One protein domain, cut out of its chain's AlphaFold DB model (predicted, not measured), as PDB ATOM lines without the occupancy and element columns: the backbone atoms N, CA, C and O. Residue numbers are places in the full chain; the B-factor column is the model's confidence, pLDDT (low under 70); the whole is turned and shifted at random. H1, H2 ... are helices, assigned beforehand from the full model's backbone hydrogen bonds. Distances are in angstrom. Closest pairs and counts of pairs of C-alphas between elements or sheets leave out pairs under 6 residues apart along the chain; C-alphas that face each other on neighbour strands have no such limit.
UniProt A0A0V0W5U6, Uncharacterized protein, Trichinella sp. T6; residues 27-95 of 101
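Overview. This is residues 27 to 95 of the 101 residues of an uncharacterized protein of Trichinella sp. T6 (UniProt A0A0V0W5U6). Picture a long, narrow, open frame: two long helices, H1 and H2, make its two long sides, joined at one end by a tight link, and the short helix H3 folds back from the end of H2 into the other end, between H2 and the first turns of H1. The frame is loosely built, with H3 touching both long helices while residues 35 to 43 of H1 and 62 to 67 of H2 stand free across an open middle. The printed part has 69 residues with three named helices, in the order H1, H2, H3, and no named strand; its class is all helix. The whole is loose, with a radius of gyration of the C-alphas of 15.0 A, and elongated, spanning 45 by 23 by 15 A.

Arrangement. Start at the first printed residue with H1, residues 27 to 49, and look for where it touches H3, residues 86 to 94. H1 touches H3 with residues 27 to 33 alone, and the closest C-alphas are those of Leu 30 and Met 94, 5.9 A apart. The two run the same way at a steep tilt of 36 degrees, only just past shallow. Next comes H2, residues 55 to 80; H1 and H2 are near each other, with 5 pairs of C-alphas within 10 A but no pair within 8 A. H2 touches H3 with residues 72 to 79 alone, and the closest C-alphas are those of Tyr 75 and Phe 89, 6.3 A apart. H2 and H3 form a helical hairpin, running opposite ways at a shallow tilt of 12 degrees. Along the backbones of H1, H2 and H3, you will find every O i to N i+4 pair within hydrogen-bond range.

Along the chain. Find C-alpha 27 at (223.217, 177.369, 249.465), where H1 begins; from there it runs 33.1 A to C-alpha 49 at (241.002, 169.504, 276.220). H2 begins at C-alpha 55, at (236.192, 179.690, 282.467), and runs 36.6 A to C-alpha 80; with 26 residues it is the longest helix. H3 runs from Leu 86 to Met 94, whose C-alpha is at (225.022, 183.965, 255.576).

Size, cuts and confidence. Look at Gly 51 and Gly 82 for the two C-alphas farthest apart, 45.6 A. The C-alphas of Phe 27 and Tyr 95, the first and last printed residues, are 12.9 A apart. The printed part has no cut, and the links from H1 to H2 and from H2 to H3, of five residues each, are tight. The mean pLDDT of the printed part is 87.8, and no printed residue of this model is under 70.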
ATOM      1  N   PHE A  27     223.165 178.700 248.839       73.50
ATOM      2  CA  PHE A  27     223.217 177.369 249.465       73.50
ATOM      3  C   PHE A  27     224.650 176.838 249.584       73.50
ATOM      4  O   PHE A  27     225.007 176.274 250.617       73.50
ATOM      5  N   TYR A  28     225.473 177.020 248.546       75.06
ATOM      6  CA  TYR A  28     226.884 176.625 248.593       75.06
ATOM      7  C   TYR A  28     227.680 177.510 249.557       75.06
ATOM      8  O   TYR A  28     228.440 176.983 250.364       75.06
ATOM      9  N   GLU A  29     227.422 178.817 249.557       75.12
ATOM     10  CA  GLU A  29     228.018 179.759 250.512       75.12
ATOM     11  C   GLU A  29     227.599 179.424 251.957       75.12
ATOM     12  O   GLU A  29     228.434 179.409 252.860       75.12
ATOM     13  N   LEU A  30     226.335 179.037 252.192       80.25
ATOM     14  CA  LEU A  30     225.897 178.539 253.501       80.25
ATOM     15  C   LEU A  30     226.610 177.238 253.901       80.25
ATOM     16  O   LEU A  30     226.980 177.076 255.063       80.25
ATOM     17  N   LEU A  31     226.809 176.305 252.967       82.81
ATOM     18  CA  LEU A  31     227.523 175.058 253.244       82.81
ATOM     19  C   LEU A  31     228.982 175.325 253.643       82.81
ATOM     20  O   LEU A  31     229.465 174.726 254.603       82.81
ATOM     21  N   GLU A  32     229.665 176.240 252.954       81.25
ATOM     22  CA  GLU A  32     231.027 176.663 253.302       81.25
ATOM     23  C   GLU A  32     231.088 177.308 254.693       81.25
ATOM     24  O   GLU A  32     231.969 176.972 255.487       81.25
ATOM     25  N   LEU A  33     230.118 178.163 255.033       81.00
ATOM     26  CA  LEU A  33     230.023 178.772 256.363       81.00
ATOM     27  C   LEU A  33     229.807 177.733 257.469       81.00
ATOM     28  O   LEU A  33     230.435 177.828 258.522       81.00
ATOM     29  N   LEU A  34     228.966 176.721 257.238       84.06
ATOM     30  CA  LEU A  34     228.744 175.638 258.202       84.06
ATOM     31  C   LEU A  34     230.001 174.781 258.407       84.06
ATOM     32  O   LEU A  34     230.293 174.382 259.534       84.06
ATOM     33  N   ILE A  35     230.768 174.525 257.342       85.38
ATOM     34  CA  ILE A  35     232.058 173.824 257.432       85.38
ATOM     35  C   ILE A  35     233.071 174.661 258.226       85.38
ATOM     36  O   ILE A  35     233.781 174.123 259.077       85.38
ATOM     37  N   ALA A  36     233.123 175.974 257.988       83.06
ATOM     38  CA  ALA A  36     234.001 176.877 258.725       83.06
ATOM     39  C   ALA A  36     233.638 176.950 260.220       83.06
ATOM     40  O   ALA A  36     234.523 176.822 261.066       83.06
ATOM     41  N   GLU A  37     232.348 177.085 260.558       83.88
ATOM     42  CA  GLU A  37     231.872 177.087 261.953       83.88
ATOM     43  C   GLU A  37     232.212 175.764 262.662       83.88
ATOM     44  O   GLU A  37     232.621 175.767 263.824       83.88
ATOM     45  N   GLN A  38     232.136 174.629 261.956       84.06
ATOM     46  CA  GLN A  38     232.561 173.341 262.507       84.06
ATOM     47  C   GLN A  38     234.058 173.332 262.856       84.06
ATOM     48  O   GLN A  38     234.425 172.898 263.947       84.06
ATOM     49  N   GLY A  39     234.923 173.867 261.988       87.62
ATOM     50  CA  GLY A  39     236.362 173.975 262.267       87.62
ATOM     51  C   GLY A  39     236.692 174.883 263.462       87.62
ATOM     52  O   GLY A  39     237.619 174.603 264.231       87.62
ATOM     53  N   VAL A  40     235.904 175.943 263.667       86.56
ATOM     54  CA  VAL A  40     235.991 176.803 264.859       86.56
ATOM     55  C   VAL A  40     235.636 176.009 266.121       86.56
ATOM     56  O   VAL A  40     236.369 176.061 267.110       86.56
ATOM     57  N   MET A  41     234.564 175.213 266.087       86.56
ATOM     58  CA  MET A  41     234.171 174.367 267.219       86.56
ATOM     59  C   MET A  41     235.198 173.285 267.542       86.56
ATOM     60  O   MET A  41     235.500 173.067 268.717       86.56
ATOM     61  N   ASP A  42     235.791 172.654 266.531       88.44
ATOM     62  CA  ASP A  42     236.851 171.666 266.735       88.44
ATOM     63  C   ASP A  42     238.068 172.304 267.426       88.44
ATOM     64  O   ASP A  42     238.632 171.733 268.362       88.44
ATOM     65  N   THR A  43     238.422 173.532 267.035       89.00
ATOM     66  CA  THR A  43     239.501 174.302 267.672       89.00
ATOM     67  C   THR A  43     239.180 174.622 269.133       89.00
ATOM     68  O   THR A  43     240.027 174.413 270.005       89.00
ATOM     69  N   LEU A  44     237.947 175.061 269.425       86.94
ATOM     70  CA  LEU A  44     237.487 175.298 270.797       86.94
ATOM     71  C   LEU A  44     237.623 174.033 271.653       86.94
ATOM     72  O   LEU A  44     238.131 174.084 272.774       86.94
ATOM     73  N   ILE A  45     237.186 172.887 271.123       89.31
ATOM     74  CA  ILE A  45     237.250 171.600 271.821       89.31
ATOM     75  C   ILE A  45     238.706 171.247 272.142       89.31
ATOM     76  O   ILE A  45     239.002 170.875 273.277       89.31
ATOM     77  N   GLN A  46     239.634 171.425 271.198       90.88
ATOM     78  CA  GLN A  46     241.056 171.167 271.446       90.88
ATOM     79  C   GLN A  46     241.659 172.106 272.501       90.88
ATOM     80  O   GLN A  46     242.439 171.666 273.349       90.88
ATOM     81  N   GLN A  47     241.285 173.387 272.508       87.69
ATOM     82  CA  GLN A  47     241.729 174.332 273.540       87.69
ATOM     83  C   GLN A  47     241.219 173.950 274.938       87.69
ATOM     84  O   GLN A  47     241.971 174.019 275.912       87.69
ATOM     85  N   VAL A  48     239.968 173.489 275.036       88.88
ATOM     86  CA  VAL A  48     239.385 172.993 276.292       88.88
ATOM     87  C   VAL A  48     240.101 171.731 276.768       88.88
ATOM     88  O   VAL A  48     240.488 171.655 277.933       88.88
ATOM     89  N   LEU A  49     240.325 170.760 275.879       92.44
ATOM     90  CA  LEU A  49     241.002 169.504 276.220       92.44
ATOM     91  C   LEU A  49     242.468 169.706 276.621       92.44
ATOM     92  O   LEU A  49     242.977 168.979 277.470       92.44
ATOM     93  N   SER A  50     243.139 170.701 276.040       92.81
ATOM     94  CA  SER A  50     244.525 171.045 276.375       92.81
ATOM     95  C   SER A  50     244.670 171.882 277.651       92.81
ATOM     96  O   SER A  50     245.794 172.158 278.063       92.81
ATOM     97  N   GLY A  51     243.563 172.280 278.293       90.50
ATOM     98  CA  GLY A  51     243.584 173.120 279.495       90.50
ATOM     99  C   GLY A  51     244.032 174.563 279.236       90.50
ATOM    100  O   GLY A  51     244.322 175.293 280.181       90.50
ATOM    101  N   ASN A  52     244.075 174.982 277.969       84.75
ATOM    102  CA  ASN A  52     244.543 176.302 277.539       84.75
ATOM    103  C   ASN A  52     243.449 177.383 277.586       84.75
ATOM    104  O   ASN A  52     243.706 178.532 277.238       84.75
ATOM    105  N   VAL A  53     242.229 177.024 277.995       86.88
ATOM    106  CA  VAL A  53     241.063 177.913 278.033       86.88
ATOM    107  C   VAL A  53     240.611 178.149 279.469       86.88
ATOM    108  O   VAL A  53     240.455 177.211 280.254       86.88
ATOM    109  N   THR A  54     240.352 179.411 279.816       89.56
ATOM    110  CA  THR A  54     239.790 179.760 281.122       89.56
ATOM    111  C   THR A  54     238.261 179.684 281.114       89.56
ATOM    112  O   THR A  54     237.597 179.790 280.081       89.56
ATOM    113  N   VAL A  55     237.656 179.589 282.303       86.75
ATOM    114  CA  VAL A  55     236.192 179.690 282.467       86.75
ATOM    115  C   VAL A  55     235.652 181.025 281.921       86.75
ATOM    116  O   VAL A  55     234.526 181.085 281.423       86.75
ATOM    117  N   GLY A  56     236.452 182.097 281.989       89.31
ATOM    118  CA  GLY A  56     236.108 183.405 281.429       89.31
ATOM    119  C   GLY A  56     235.988 183.379 279.904       89.31
ATOM    120  O   GLY A  56     235.012 183.908 279.365       89.31
ATOM    121  N   ASP A  57     236.916 182.699 279.230       87.50
ATOM    122  CA  ASP A  57     236.922 182.550 277.770       87.50
ATOM    123  C   ASP A  57     235.703 181.753 277.296       87.50
ATOM    124  O   ASP A  57     234.968 182.203 276.413       87.50
ATOM    125  N   LEU A  58     235.389 180.639 277.971       87.50
ATOM    126  CA  LEU A  58     234.181 179.852 277.690       87.50
ATOM    127  C   LEU A  58     232.904 180.663 277.878       87.50
ATOM    128  O   LEU A  58     231.979 180.572 277.071       87.50
ATOM    129  N   ARG A  59     232.838 181.487 278.929       91.25
ATOM    130  CA  ARG A  59     231.675 182.344 279.177       91.25
ATOM    131  C   ARG A  59     231.490 183.377 278.065       91.25
ATOM    132  O   ARG A  59     230.348 183.664 277.701       91.25
ATOM    133  N   ARG A  60     232.584 183.922 277.520       89.31
ATOM    134  CA  ARG A  60     232.552 184.863 276.392       89.31
ATOM    135  C   ARG A  60     232.051 184.176 275.123       89.31
ATOM    136  O   ARG A  60     231.082 184.655 274.539       89.31
ATOM    137  N   VAL A  61     232.640 183.035 274.763       86.25
ATOM    138  CA  VAL A  61     232.243 182.244 273.586       86.25
ATOM    139  C   VAL A  61     230.777 181.823 273.681       86.25
ATOM    140  O   VAL A  61     230.001 182.054 272.756       86.25
ATOM    141  N   ASN A  62     230.346 181.301 274.831       88.00
ATOM    142  CA  ASN A  62     228.964 180.864 275.024       88.00
ATOM    143  C   ASN A  62     227.959 182.024 274.886       88.00
ATOM    144  O   ASN A  62     226.860 181.844 274.369       88.00
ATOM    145  N   LYS A  63     228.328 183.249 275.289       91.00
ATOM    146  CA  LYS A  63     227.471 184.430 275.101       91.00
ATOM    147  C   LYS A  63     227.270 184.767 273.619       91.00
ATOM    148  O   LYS A  63     226.143 185.083 273.234       91.00
ATOM    149  N   VAL A  64     228.331 184.681 272.814       88.75
ATOM    150  CA  VAL A  64     228.274 184.887 271.355       88.75
ATOM    151  C   VAL A  64     227.412 183.805 270.707       88.75
ATOM    152  O   VAL A  64     226.452 184.123 270.006       88.75
ATOM    153  N   TYR A  65     227.659 182.532 271.026       87.19
ATOM    154  CA  TYR A  65     226.859 181.416 270.512       87.19
ATOM    155  C   TYR A  65     225.381 181.525 270.896       87.19
ATOM    156  O   TYR A  65     224.507 181.361 270.048       87.19
ATOM    157  N   ALA A  66     225.068 181.894 272.140       90.88
ATOM    158  CA  ALA A  66     223.688 182.105 272.572       90.88
ATOM    159  C   ALA A  66     222.998 183.272 271.841       90.88
ATOM    160  O   ALA A  66     221.769 183.308 271.738       90.88
ATOM    161  N   GLN A  67     223.747 184.265 271.356       91.12
ATOM    162  CA  GLN A  67     223.203 185.327 270.508       91.12
ATOM    163  C   GLN A  67     222.949 184.824 269.084       91.12
ATOM    164  O   GLN A  67     221.833 184.993 268.589       91.12
ATOM    165  N   LYS A  68     223.926 184.148 268.471       87.56
ATOM    166  CA  LYS A  68     223.780 183.537 267.142       87.56
ATOM    167  C   LYS A  68     222.598 182.563 267.101       87.56
ATOM    168  O   LYS A  68     221.747 182.657 266.221       87.56
ATOM    169  N   GLN A  69     222.461 181.715 268.121       89.50
ATOM    170  CA  GLN A  69     221.359 180.756 268.231       89.50
ATOM    171  C   GLN A  69     219.988 181.443 268.269       89.50
ATOM    172  O   GLN A  69     219.026 180.942 267.687       89.50
ATOM    173  N   ARG A  70     219.884 182.607 268.925       94.44
ATOM    174  CA  ARG A  70     218.647 183.400 268.940       94.44
ATOM    175  C   ARG A  70     218.307 183.952 267.557       94.44
ATOM    176  O   ARG A  70     217.139 183.916 267.182       94.44
ATOM    177  N   GLN A  71     219.301 184.413 266.799       92.62
ATOM    178  CA  GLN A  71     219.097 184.894 265.428       92.62
ATOM    179  C   GLN A  71     218.651 183.762 264.498       92.62
ATOM    180  O   GLN A  71     217.655 183.914 263.796       92.62
ATOM    181  N   VAL A  72     219.312 182.598 264.558       90.44
ATOM    182  CA  VAL A  72     218.905 181.407 263.792       90.44
ATOM    183  C   VAL A  72     217.463 181.026 264.124       90.44
ATOM    184  O   VAL A  72     216.642 180.901 263.219       90.44
ATOM    185  N   ALA A  73     217.123 180.920 265.412       94.12
ATOM    186  CA  ALA A  73     215.771 180.572 265.846       94.12
ATOM    187  C   ALA A  73     214.716 181.578 265.357       94.12
ATOM    188  O   ALA A  73     213.639 181.173 264.915       94.12
ATOM    189  N   GLN A  74     215.025 182.879 265.391       95.31
ATOM    190  CA  GLN A  74     214.146 183.917 264.859       95.31
ATOM    191  C   GLN A  74     213.911 183.727 263.355       95.31
ATOM    192  O   GLN A  74     212.762 183.685 262.915       95.31
ATOM    193  N   TYR A  75     214.978 183.577 262.570       93.12
ATOM    194  CA  TYR A  75     214.875 183.431 261.119       93.12
ATOM    195  C   TYR A  75     214.156 182.142 260.719       93.12
ATOM    196  O   TYR A  75     213.353 182.152 259.787       93.12
ATOM    197  N   THR A  76     214.367 181.050 261.455       92.19
ATOM    198  CA  THR A  76     213.611 179.805 261.269       92.19
ATOM    199  C   THR A  76     212.129 180.007 261.583       92.19
ATOM    200  O   THR A  76     211.270 179.525 260.842       92.19
ATOM    201  N   GLY A  77     211.803 180.758 262.638       96.06
ATOM    202  CA  GLY A  77     210.427 181.139 262.953       96.06
ATOM    203  C   GLY A  77     209.762 181.938 261.827       96.06
ATOM    204  O   GLY A  77     208.638 181.635 261.441       96.06
ATOM    205  N   GLU A  78     210.462 182.922 261.260       95.75
ATOM    206  CA  GLU A  78     209.983 183.741 260.132       95.75
ATOM    207  C   GLU A  78     209.838 182.956 258.820       95.75
ATOM    208  O   GLU A  78     208.933 183.218 258.030       95.75
ATOM    209  N   TYR A  79     210.699 181.973 258.576       90.88
ATOM    210  CA  TYR A  79     210.556 181.081 257.427       90.88
ATOM    211  C   TYR A  79     209.344 180.151 257.588       90.88
ATOM    212  O   TYR A  79     208.491 180.060 256.708       90.88
ATOM    213  N   THR A  80     209.222 179.495 258.746       94.06
ATOM    214  CA  THR A  80     208.145 178.521 259.009       94.06
ATOM    215  C   THR A  80     206.753 179.147 259.054       94.06
ATOM    216  O   THR A  80     205.776 178.476 258.730       94.06
ATOM    217  N   ASN A  81     206.645 180.430 259.406       95.69
ATOM    218  CA  ASN A  81     205.382 181.169 259.380       95.69
ATOM    219  C   ASN A  81     205.106 181.888 258.042       95.69
ATOM    220  O   ASN A  81     204.121 182.621 257.943       95.69
ATOM    221  N   GLY A  82     205.957 181.692 257.027       93.06
ATOM    222  CA  GLY A  82     205.790 182.244 255.681       93.06
ATOM    223  C   GLY A  82     206.098 183.739 255.542       93.06
ATOM    224  O   GLY A  82     205.848 184.302 254.479       93.06
ATOM    225  N   ARG A  83     206.636 184.401 256.577       94.56
ATOM    226  CA  ARG A  83     207.052 185.818 256.511       94.56
ATOM    227  C   ARG A  83     208.362 186.024 255.759       94.56
ATOM    228  O   ARG A  83     208.677 187.159 255.409       94.56
ATOM    229  N   ARG A  84     209.122 184.954 255.535       91.94
ATOM    230  CA  ARG A  84     210.406 184.971 254.840       91.94
ATOM    231  C   ARG A  84     210.457 183.871 253.783       91.94
ATOM    232  O   ARG A  84     210.080 182.736 254.068       91.94
ATOM    233  N   THR A  85     210.928 184.196 252.578       90.88
ATOM    234  CA  THR A  85     211.156 183.181 251.535       90.88
ATOM    235  C   THR A  85     212.369 182.314 251.871       90.88
ATOM    236  O   THR A  85     213.167 182.647 252.750       90.88
ATOM    237  N   LEU A  86     212.530 181.191 251.166       83.75
ATOM    238  CA  LEU A  86     213.714 180.349 251.326       83.75
ATOM    239  C   LEU A  86     214.998 181.123 250.995       83.75
ATOM    240  O   LEU A  86     215.957 181.029 251.753       83.75
ATOM    241  N   GLU A  87     215.012 181.925 249.925       84.31
ATOM    242  CA  GLU A  87     216.191 182.725 249.567       84.31
ATOM    243  C   GLU A  87     216.549 183.726 250.669       84.31
ATOM    244  O   GLU A  87     217.696 183.778 251.100       84.31
ATOM    245  N   GLN A  88     215.561 184.454 251.195       86.56
ATOM    246  CA  GLN A  88     215.771 185.417 252.280       86.56
ATOM    247  C   GLN A  88     216.222 184.741 253.584       86.56
ATOM    248  O   GLN A  88     216.942 185.331 254.390       86.56
ATOM    249  N   PHE A  89     215.769 183.509 253.840       87.50
ATOM    250  CA  PHE A  89     216.223 182.728 254.987       87.50
ATOM    251  C   PHE A  89     217.698 182.354 254.842       87.50
ATOM    252  O   PHE A  89     218.467 182.586 255.773       87.50
ATOM    253  N   LEU A  90     218.096 181.844 253.673       84.38
ATOM    254  CA  LEU A  90     219.484 181.486 253.378       84.38
ATOM    255  C   LEU A  90     220.410 182.708 253.432       84.38
ATOM    256  O   LEU A  90     221.443 182.657 254.093       84.38
ATOM    257  N   GLU A  91     220.004 183.823 252.826       84.38
ATOM    258  CA  GLU A  91     220.750 185.085 252.859       84.38
ATOM    259  C   GLU A  91     220.966 185.571 254.298       84.38
ATOM    260  O   GLU A  91     222.076 185.914 254.697       84.38
ATOM    261  N   ALA A  92     219.929 185.531 255.134       87.00
ATOM    262  CA  ALA A  92     220.060 185.952 256.521       87.00
ATOM    263  C   ALA A  92     220.961 185.042 257.365       87.00
ATOM    264  O   ALA A  92     221.576 185.526 258.317       87.00
ATOM    265  N   LEU A  93     221.042 183.748 257.038       85.19
ATOM    266  CA  LEU A  93     221.995 182.840 257.673       85.19
ATOM    267  C   LEU A  93     223.437 183.150 257.259       85.19
ATOM    268  O   LEU A  93     224.325 183.038 258.098       85.19
ATOM    269  N   MET A  94     223.674 183.597 256.022       81.56
ATOM    270  CA  MET A  94     225.022 183.965 255.576       81.56
ATOM    271  C   MET A  94     225.629 185.120 256.380       81.56
ATOM    272  O   MET A  94     226.834 185.147 256.620       81.56
ATOM    273  N   TYR A  95     224.802 186.061 256.838       77.62
ATOM    274  CA  TYR A  95     225.257 187.182 257.665       77.62
ATOM    275  C   TYR A  95     225.550 186.800 259.127       77.62
ATOM    276  O   TYR A  95     226.024 187.637 259.896       77.62
TER     277      TYR A  95